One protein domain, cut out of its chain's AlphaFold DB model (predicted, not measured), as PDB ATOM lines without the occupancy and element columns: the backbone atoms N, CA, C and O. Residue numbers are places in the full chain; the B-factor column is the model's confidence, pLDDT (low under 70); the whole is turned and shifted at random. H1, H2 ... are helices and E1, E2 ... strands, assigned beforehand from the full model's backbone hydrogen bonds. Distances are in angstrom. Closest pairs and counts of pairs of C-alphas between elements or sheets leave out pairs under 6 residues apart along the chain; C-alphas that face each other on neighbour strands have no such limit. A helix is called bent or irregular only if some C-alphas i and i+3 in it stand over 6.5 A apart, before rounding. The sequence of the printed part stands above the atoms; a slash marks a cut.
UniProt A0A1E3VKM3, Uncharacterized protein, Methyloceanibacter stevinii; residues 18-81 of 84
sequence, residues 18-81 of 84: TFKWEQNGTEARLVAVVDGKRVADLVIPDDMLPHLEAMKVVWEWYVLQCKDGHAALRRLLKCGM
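Overview. This is residues 18 to 81 of the 84 residues of an uncharacterized protein of Methyloceanibacter stevinii (UniProt A0A1E3VKM3). A small sheet of three antiparallel strands has one long, kinked helix, H1, laid along one of its faces, while a short helix, H2, at the end of a low-confidence tail sits loosely off to the side, near edge strand E3 and one part of H1. The three strands and most of H1 run along the longest axis. The 64 printed residues hold three named strands and two named helices, in the order E1, E2, E3, H1, H2; the sheet's order is E1, E2, E3, and the class is mixed, helices and strands. The whole is compact, with a radius of gyration of the C-alphas of 11.5 A, and spans 30 by 26 by 14 A.

Along the chain. Find C-alpha 18 at (-13.497, 22.392, 37.294); there E1 begins, and it runs over residues 18 to 24 for 20.0 A. E2 follows at residues 27 to 34, 23.4 A long, and E3 at residues 37 to 45, 24.3 A. Look next at C-alpha 46 at (-31.274, 38.242, 40.022), where H1 begins; it takes residues 46 to 65 and spans 26.7 A. H1 is irregular, with C-alphas 50 and 53 at 7.9 A and a kink of 76 degrees near residue 53. H2 covers residues 73 to 79 and ends at C-alpha 79, (-34.585, 30.309, 23.365).

Arrangement. The sheet is a meander, each strand the antiparallel neighbour of the one before, and it is twisted, its C-alphas lying up to 4.1 A off the best plane. E1 and E2 form a hairpin at 165 degrees; look for N 20 and O 31 at 2.8 A. E2 and E3 form another, also at 165 degrees, with N 30 and O 42 at 2.8 A. H1 is on one face of this sheet, which gives two layers, a helix over a sheet. Its height over the sheet is 8.9 A, and it lies over E2 and E3, along the strands, at 7 degrees to E2 on the local plane. The closest C-alphas of E2 and H1 are those of Glu 27 and Asp 46, 5.0 A. H2 only grazes the sheet, with its residues 73 to 77, and is near E3. H1 and H2 are close but not clearly touching, their closest C-alphas being those of Tyr 62 and Leu 73, 7.4 A; they run opposite ways at a steep tilt of 50 degrees. In the backbones, 12 of 16 O i to N i+4 pairs are within hydrogen-bond range in H1 and 2 of 3 in H2.

Size, cuts and confidence. The C-alphas farthest apart are those of Gly 25 and Asp 68, 33.1 A. The printed part has no cut and no long link; the link from H1 to H2, 7 residues, is short, and the others are tight. The mean pLDDT of the printed part is 72.9, and residues 65 to 81 are under 70.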
ATOM      1  N   THR A  18     -13.074  21.804  36.024       81.62
ATOM      2  CA  THR A  18     -13.497  22.392  37.294       81.62
ATOM      3  C   THR A  18     -14.598  23.401  37.030       81.62
ATOM      4  O   THR A  18     -14.419  24.334  36.247       81.62
ATOM      5  N   PHE A  19     -15.716  23.228  37.725       81.75
ATOM      6  CA  PHE A  19     -16.831  24.163  37.734       81.75
ATOM      7  C   PHE A  19     -16.754  25.001  39.004       81.75
ATOM      8  O   PHE A  19     -16.587  24.474  40.103       81.75
ATOM      9  N   LYS A  20     -16.817  26.318  38.847       84.06
ATOM     10  CA  LYS A  20     -16.880  27.271  39.953       84.06
ATOM     11  C   LYS A  20     -18.176  28.045  39.835       84.06
ATOM     12  O   LYS A  20     -18.544  28.442  38.733       84.06
ATOM     13  N   TRP A  21     -18.828  28.287  40.961       80.56
ATOM     14  CA  TRP A  21     -19.942  29.216  41.022       80.56
ATOM     15  C   TRP A  21     -19.713  30.245  42.118       80.56
ATOM     16  O   TRP A  21     -19.194  29.927  43.186       80.56
ATOM     17  N   GLU A  22     -20.113  31.475  41.842       84.25
ATOM     18  CA  GLU A  22     -20.060  32.596  42.772       84.25
ATOM     19  C   GLU A  22     -21.411  33.290  42.711       84.25
ATOM     20  O   GLU A  22     -21.874  33.619  41.628       84.25
ATOM     21  N   GLN A  23     -22.070  33.489  43.844       82.19
ATOM     22  CA  GLN A  23     -23.330  34.221  43.900       82.19
ATOM     23  C   GLN A  23     -23.138  35.427  44.804       82.19
ATOM     24  O   GLN A  23     -22.705  35.286  45.948       82.19
ATOM     25  N   ASN A  24     -23.459  36.605  44.285       79.75
ATOM     26  CA  ASN A  24     -23.700  37.784  45.099       79.75
ATOM     27  C   ASN A  24     -25.226  37.999  45.198       79.75
ATOM     28  O   ASN A  24     -26.009  37.284  44.576       79.75
ATOM     29  N   GLY A  25     -25.675  38.941  46.029       75.75
ATOM     30  CA  GLY A  25     -27.110  39.149  46.271       75.75
ATOM     31  C   GLY A  25     -27.934  39.545  45.036       75.75
ATOM     32  O   GLY A  25     -29.153  39.591  45.131       75.75
ATOM     33  N   THR A  26     -27.287  39.833  43.905       84.12
ATOM     34  CA  THR A  26     -27.889  40.391  42.685       84.12
ATOM     35  C   THR A  26     -27.590  39.582  41.421       84.12
ATOM     36  O   THR A  26     -28.178  39.831  40.379       84.12
ATOM     37  N   GLU A  27     -26.667  38.625  41.467       85.81
ATOM     38  CA  GLU A  27     -26.298  37.792  40.324       85.81
ATOM     39  C   GLU A  27     -25.561  36.532  40.788       85.81
ATOM     40  O   GLU A  27     -24.889  36.501  41.825       85.81
ATOM     41  N   ALA A  28     -25.651  35.479  39.984       86.25
ATOM     42  CA  ALA A  28     -24.811  34.302  40.103       86.25
ATOM     43  C   ALA A  28     -23.937  34.149  38.863       86.25
ATOM     44  O   ALA A  28     -24.355  34.388  37.738       86.25
ATOM     45  N   ARG A  29     -22.704  33.711  39.059       85.19
ATOM     46  CA  ARG A  29     -21.726  33.469  38.011       85.19
ATOM     47  C   ARG A  29     -21.318  32.010  38.024       85.19
ATOM     48  O   ARG A  29     -20.963  31.487  39.075       85.19
ATOM     49  N   LEU A  30     -21.328  31.371  36.861       85.25
ATOM     50  CA  LEU A  30     -20.875  30.004  36.630       85.25
ATOM     51  C   LEU A  30     -19.664  30.036  35.700       85.25
ATOM     52  O   LEU A  30     -19.727  30.548  34.586       85.25
ATOM     53  N   VAL A  31     -18.546  29.481  36.152       84.50
ATOM     54  CA  VAL A  31     -17.277  29.467  35.424       84.50
ATOM     55  C   VAL A  31     -16.827  28.030  35.235       84.50
ATOM     56  O   VAL A  31     -16.700  27.279  36.200       84.50
ATOM     57  N   ALA A  32     -16.522  27.660  33.995       83.25
ATOM     58  CA  ALA A  32     -15.901  26.385  33.677       83.25
ATOM     59  C   ALA A  32     -14.430  26.569  33.312       83.25
ATOM     60  O   ALA A  32     -14.067  27.423  32.495       83.25
ATOM     61  N   VAL A  33     -13.583  25.740  33.913       79.25
ATOM     62  CA  VAL A  33     -12.143  25.685  33.677       79.25
ATOM     63  C   VAL A  33     -11.785  24.278  33.219       79.25
ATOM     64  O   VAL A  33     -12.147  23.319  33.889       79.25
ATOM     65  N   VAL A  34     -11.072  24.153  32.104       78.25
ATOM     66  CA  VAL A  34     -10.560  22.882  31.574       78.25
ATOM     67  C   VAL A  34      -9.051  23.021  31.419       78.25
ATOM     68  O   VAL A  34      -8.581  23.988  30.823       78.25
ATOM     69  N   ASP A  35      -8.289  22.122  32.040       80.69
ATOM     70  CA  ASP A  35      -6.818  22.137  32.066       80.69
ATOM     71  C   ASP A  35      -6.221  23.494  32.469       80.69
ATOM     72  O   ASP A  35      -5.252  23.997  31.902       80.69
ATOM     73  N   GLY A  36      -6.844  24.127  33.466       76.00
ATOM     74  CA  GLY A  36      -6.423  25.428  33.989       76.00
ATOM     75  C   GLY A  36      -6.814  26.629  33.120       76.00
ATOM     76  O   GLY A  36      -6.581  27.764  33.532       76.00
ATOM     77  N   LYS A  37      -7.456  26.421  31.963       73.31
ATOM     78  CA  LYS A  37      -7.966  27.496  31.101       73.31
ATOM     79  C   LYS A  37      -9.455  27.697  31.322       73.31
ATOM     80  O   LYS A  37     -10.229  26.746  31.289       73.31
ATOM     81  N   ARG A  38      -9.880  28.945  31.525       77.19
ATOM     82  CA  ARG A  38     -11.305  29.289  31.540       77.19
ATOM     83  C   ARG A  38     -11.869  29.074  30.138       77.19
ATOM     84  O   ARG A  38     -11.428  29.731  29.200       77.19
ATOM     85  N   VAL A  39     -12.835  28.172  30.020       76.94
ATOM     86  CA  VAL A  39     -13.476  27.842  28.742       76.94
ATOM     87  C   VAL A  39     -14.885  28.388  28.646       76.94
ATOM     88  O   VAL A  39     -15.334  28.648  27.547       76.94
ATOM     89  N   ALA A  40     -15.600  28.593  29.747       76.31
ATOM     90  CA  ALA A  40     -16.940  29.159  29.682       76.31
ATOM     91  C   ALA A  40     -17.225  30.009  30.916       76.31
ATOM     92  O   ALA A  40     -16.695  29.750  32.000       76.31
ATOM     93  N   ASP A  41     -18.048  31.030  30.723       83.31
ATOM     94  CA  ASP A  41     -18.444  31.995  31.741       83.31
ATOM     95  C   ASP A  41     -19.908  32.368  31.491       83.31
ATOM     96  O   ASP A  41     -20.268  32.731  30.367       83.31
ATOM     97  N   LEU A  42     -20.747  32.224  32.510       82.62
ATOM     98  CA  LEU A  42     -22.164  32.560  32.469       82.62
ATOM     99  C   LEU A  42     -22.528  33.394  33.681       82.62
ATOM    100  O   LEU A  42     -22.263  33.002  34.811       82.62
ATOM    101  N   VAL A  43     -23.176  34.520  33.415       84.94
ATOM    102  CA  VAL A  43     -23.767  35.389  34.427       84.94
ATOM    103  C   VAL A  43     -25.278  35.186  34.396       84.94
ATOM    104  O   VAL A  43     -25.892  35.179  33.329       84.94
ATOM    105  N   ILE A  44     -25.847  34.984  35.573       82.75
ATOM    106  CA  ILE A  44     -27.252  34.730  35.849       82.75
ATOM    107  C   ILE A  44     -27.754  35.937  36.650       82.75
ATOM    108  O   ILE A  44     -27.299  36.116  37.781       82.75
ATOM    109  N   PRO A  45     -28.626  36.780  36.077       83.94
ATOM    110  CA  PRO A  45     -29.217  37.923  36.776       83.94
ATOM    111  C   PRO A  45     -30.140  37.504  37.936       83.94
ATOM    112  O   PRO A  45     -30.482  36.326  38.078       83.94
ATOM    113  N   ASP A  46     -30.509  38.467  38.789       86.19
ATOM    114  CA  ASP A  46     -31.274  38.242  40.022       86.19
ATOM    115  C   ASP A  46     -32.634  37.575  39.790       86.19
ATOM    116  O   ASP A  46     -33.023  36.673  40.537       86.19
ATOM    117  N   ASP A  47     -33.315  37.960  38.714       85.38
ATOM    118  CA  ASP A  47     -34.614  37.438  38.293       85.38
ATOM    119  C   ASP A  47     -34.566  35.942  37.942       85.38
ATOM    120  O   ASP A  47     -35.568  35.237  38.060       85.38
ATOM    121  N   MET A  48     -33.385  35.426  37.591       82.25
ATOM    122  CA  MET A  48     -33.148  34.012  37.301       82.25
ATOM    123  C   MET A  48     -32.479  33.235  38.441       82.25
ATOM    124  O   MET A  48     -32.336  32.012  38.343       82.25
ATOM    125  N   LEU A  49     -32.119  33.883  39.555       82.06
ATOM    126  CA  LEU A  49     -31.571  33.197  40.734       82.06
ATOM    127  C   LEU A  49     -32.469  32.077  41.289       82.06
ATOM    128  O   LEU A  49     -31.912  31.052  41.692       82.06
ATOM    129  N   PRO A  50     -33.819  32.173  41.277       86.69
ATOM    130  CA  PRO A  50     -34.679  31.058  41.683       86.69
ATOM    131  C   PRO A  50     -34.469  29.782  40.853       86.69
ATOM    132  O   PRO A  50     -34.766  28.683  41.318       86.69
ATOM    133  N   HIS A  51     -33.925  29.911  39.640       83.94
ATOM    134  CA  HIS A  51     -33.642  28.810  38.719       83.94
ATOM    135  C   HIS A  51     -32.164  28.391  38.707       83.94
ATOM    136  O   HIS A  51     -31.785  27.524  37.918       83.94
ATOM    137  N   LEU A  52     -31.326  28.949  39.590       81.81
ATOM    138  CA  LEU A  52     -29.873  28.748  39.601       81.81
ATOM    139  C   LEU A  52     -29.459  27.269  39.604       81.81
ATOM    140  O   LEU A  52     -28.555  26.885  38.865       81.81
ATOM    141  N   GLU A  53     -30.118  26.425  40.397       81.81
ATOM    142  CA  GLU A  53     -29.784  24.995  40.465       81.81
ATOM    143  C   GLU A  53     -30.089  24.267  39.148       81.81
ATOM    144  O   GLU A  53     -29.275  23.476  38.674       81.81
ATOM    145  N   ALA A  54     -31.208  24.592  38.493       82.12
ATOM    146  CA  ALA A  54     -31.514  24.063  37.165       82.12
ATOM    147  C   ALA A  54     -30.499  24.565  36.124       82.12
ATOM    148  O   ALA A  54     -30.021  23.796  35.287       82.12
ATOM    149  N   MET A  55     -30.106  25.839  36.215       79.88
ATOM    150  CA  MET A  55     -29.106  26.432  35.331       79.88
ATOM    151  C   MET A  55     -27.720  25.814  35.517       79.88
ATOM    152  O   MET A  55     -27.030  25.630  34.520       79.88
ATOM    153  N   LYS A  56     -27.321  25.433  36.739       81.56
ATOM    154  CA  LYS A  56     -26.062  24.710  37.003       81.56
ATOM    155  C   LYS A  56     -26.018  23.364  36.289       81.56
ATOM    156  O   LYS A  56     -25.047  23.086  35.598       81.56
ATOM    157  N   VAL A  57     -27.079  22.563  36.391       82.12
ATOM    158  CA  VAL A  57     -27.135  21.239  35.746       82.12
ATOM    159  C   VAL A  57     -27.072  21.369  34.222       82.12
ATOM    160  O   VAL A  57     -26.297  20.676  33.563       82.12
ATOM    161  N   VAL A  58     -27.847  22.296  33.652       79.56
ATOM    162  CA  VAL A  58     -27.841  22.560  32.204       79.56
ATOM    163  C   VAL A  58     -26.486  23.108  31.749       79.56
ATOM    164  O   VAL A  58     -25.990  22.728  30.690       79.56
ATOM    165  N   TRP A  59     -25.864  23.967  32.556       80.75
ATOM    166  CA  TRP A  59     -24.539  24.530  32.312       80.75
ATOM    167  C   TRP A  59     -23.439  23.472  32.305       80.75
ATOM    168  O   TRP A  59     -22.631  23.422  31.378       80.75
ATOM    169  N   GLU A  60     -23.401  22.617  33.322       76.62
ATOM    170  CA  GLU A  60     -22.425  21.535  33.421       76.62
ATOM    171  C   GLU A  60     -22.584  20.571  32.249       76.62
ATOM    172  O   GLU A  60     -21.602  20.274  31.568       76.62
ATOM    173  N   TRP A  61     -23.819  20.168  31.934       77.38
ATOM    174  CA  TRP A  61     -24.098  19.340  30.762       77.38
ATOM    175  C   TRP A  61     -23.639  20.018  29.466       77.38
ATOM    176  O   TRP A  61     -22.984  19.389  28.637       77.38
ATOM    177  N   TYR A  62     -23.896  21.319  29.314       73.44
ATOM    178  CA  TYR A  62     -23.449  22.095  28.160       73.44
ATOM    179  C   TYR A  62     -21.925  22.070  27.998       73.44
ATOM    180  O   TYR A  62     -21.420  21.770  26.917       73.44
ATOM    181  N   VAL A  63     -21.179  22.358  29.065       72.75
ATOM    182  CA  VAL A  63     -19.711  22.373  29.037       72.75
ATOM    183  C   VAL A  63     -19.148  20.975  28.790       72.75
ATOM    184  O   VAL A  63     -18.164  20.839  28.068       72.75
ATOM    185  N   LEU A  64     -19.765  19.931  29.353       71.81
ATOM    186  CA  LEU A  64     -19.342  18.546  29.136       71.81
ATOM    187  C   LEU A  64     -19.509  18.108  27.675       71.81
ATOM    188  O   LEU A  64     -18.650  17.385  27.167       71.81
ATOM    189  N   GLN A  65     -20.581  18.559  27.019       69.44
ATOM    190  CA  GLN A  65     -20.870  18.270  25.611       69.44
ATOM    191  C   GLN A  65     -20.052  19.141  24.649       69.44
ATOM    192  O   GLN A  65     -19.757  18.728  23.528       69.44
ATOM    193  N   CYS A  66     -19.626  20.325  25.090       62.81
ATOM    194  CA  CYS A  66     -18.710  21.181  24.347       62.81
ATOM    195  C   CYS A  66     -17.261  20.687  24.483       62.81
ATOM    196  O   CYS A  66     -16.422  21.371  25.062       62.81
ATOM    197  N   LYS A  67     -16.942  19.515  23.913       51.62
ATOM    198  CA  LYS A  67     -15.540  19.190  23.582       51.62
ATOM    199  C   LYS A  67     -14.986  20.109  22.483       51.62
ATOM    200  O   LYS A  67     -13.788  20.335  22.446       51.62
ATOM    201  N   ASP A  68     -15.866  20.713  21.681       49.38
ATOM    202  CA  ASP A  68     -15.542  21.708  20.661       49.38
ATOM    203  C   ASP A  68     -16.712  22.696  20.478       49.38
ATOM    204  O   ASP A  68     -17.809  22.305  20.085       49.38
ATOM    205  N   GLY A  69     -16.484  23.994  20.711       41.09
ATOM    206  CA  GLY A  69     -17.306  25.059  20.113       41.09
ATOM    207  C   GLY A  69     -18.274  25.819  21.031       41.09
ATOM    208  O   GLY A  69     -19.399  25.411  21.297       41.09
ATOM    209  N   HIS A  70     -17.874  27.044  21.379       49.53
ATOM    210  CA  HIS A  70     -18.580  28.079  22.156       49.53
ATOM    211  C   HIS A  70     -19.958  28.565  21.649       49.53
ATOM    212  O   HIS A  70     -20.518  29.495  22.228       49.53
ATOM    213  N   ALA A  71     -20.537  28.009  20.583       51.22
ATOM    214  CA  ALA A  71     -21.605  28.693  19.841       51.22
ATOM    215  C   ALA A  71     -23.053  28.419  20.311       51.22
ATOM    216  O   ALA A  71     -23.959  29.170  19.942       51.22
ATOM    217  N   ALA A  72     -23.313  27.377  21.106       50.34
ATOM    218  CA  ALA A  72     -24.681  26.904  21.361       50.34
ATOM    219  C   ALA A  72     -25.355  27.504  22.618       50.34
ATOM    220  O   ALA A  72     -26.577  27.663  22.648       50.34
ATOM    221  N   LEU A  73     -24.590  27.944  23.620       54.28
ATOM    222  CA  LEU A  73     -25.124  28.476  24.881       54.28
ATOM    223  C   LEU A  73     -25.900  29.785  24.699       54.28
ATOM    224  O   LEU A  73     -26.969  29.971  25.278       54.28
ATOM    225  N   ARG A  74     -25.380  30.694  23.865       48.56
ATOM    226  CA  ARG A  74     -26.024  31.992  23.608       48.56
ATOM    227  C   ARG A  74     -27.391  31.825  22.934       48.56
ATOM    228  O   ARG A  74     -28.236  32.705  23.053       48.56
ATOM    229  N   ARG A  75     -27.609  30.698  22.240       46.56
ATOM    230  CA  ARG A  75     -28.910  30.304  21.684       46.56
ATOM    231  C   ARG A  75     -29.816  29.664  22.731       46.56
ATOM    232  O   ARG A  75     -30.985  30.012  22.745       46.56
ATOM    233  N   LEU A  76     -29.303  28.815  23.624       52.44
ATOM    234  CA  LEU A  76     -30.108  28.223  24.705       52.44
ATOM    235  C   LEU A  76     -30.657  29.285  25.667       52.44
ATOM    236  O   LEU A  76     -31.851  29.289  25.937       52.44
ATOM    237  N   LEU A  77     -29.831  30.246  26.092       52.72
ATOM    238  CA  LEU A  77     -30.290  31.358  26.939       52.72
ATOM    239  C   LEU A  77     -31.298  32.267  26.226       52.72
ATOM    240  O   LEU A  77     -32.181  32.820  26.867       52.72
ATOM    241  N   LYS A  78     -31.200  32.399  24.897       43.12
ATOM    242  CA  LYS A  78     -32.133  33.207  24.101       43.12
ATOM    243  C   LYS A  78     -33.428  32.464  23.741       43.12
ATOM    244  O   LYS A  78     -34.452  33.108  23.580       43.12
ATOM    245  N   CYS A  79     -33.397  31.135  23.619       41.06
ATOM    246  CA  CYS A  79     -34.585  30.309  23.365       41.06
ATOM    247  C   CYS A  79     -35.331  29.903  24.641       41.06
ATOM    248  O   CYS A  79     -36.510  29.594  24.554       41.06
ATOM    249  N   GLY A  80     -34.674  29.897  25.806       43.91
ATOM    250  CA  GLY A  80     -35.329  29.669  27.100       43.91
ATOM    251  C   GLY A  80     -35.988  30.916  27.701       43.91
ATOM    252  O   GLY A  80     -36.777  30.785  28.624       43.91
ATOM    253  N   MET A  81     -35.682  32.106  27.172       48.00
ATOM    254  CA  MET A  81     -36.272  33.394  27.568       48.00
ATOM    255  C   MET A  81     -36.958  34.084  26.376       48.00
ATOM    256  O   MET A  81     -36.760  35.271  26.121       48.00
TER     257      MET A  81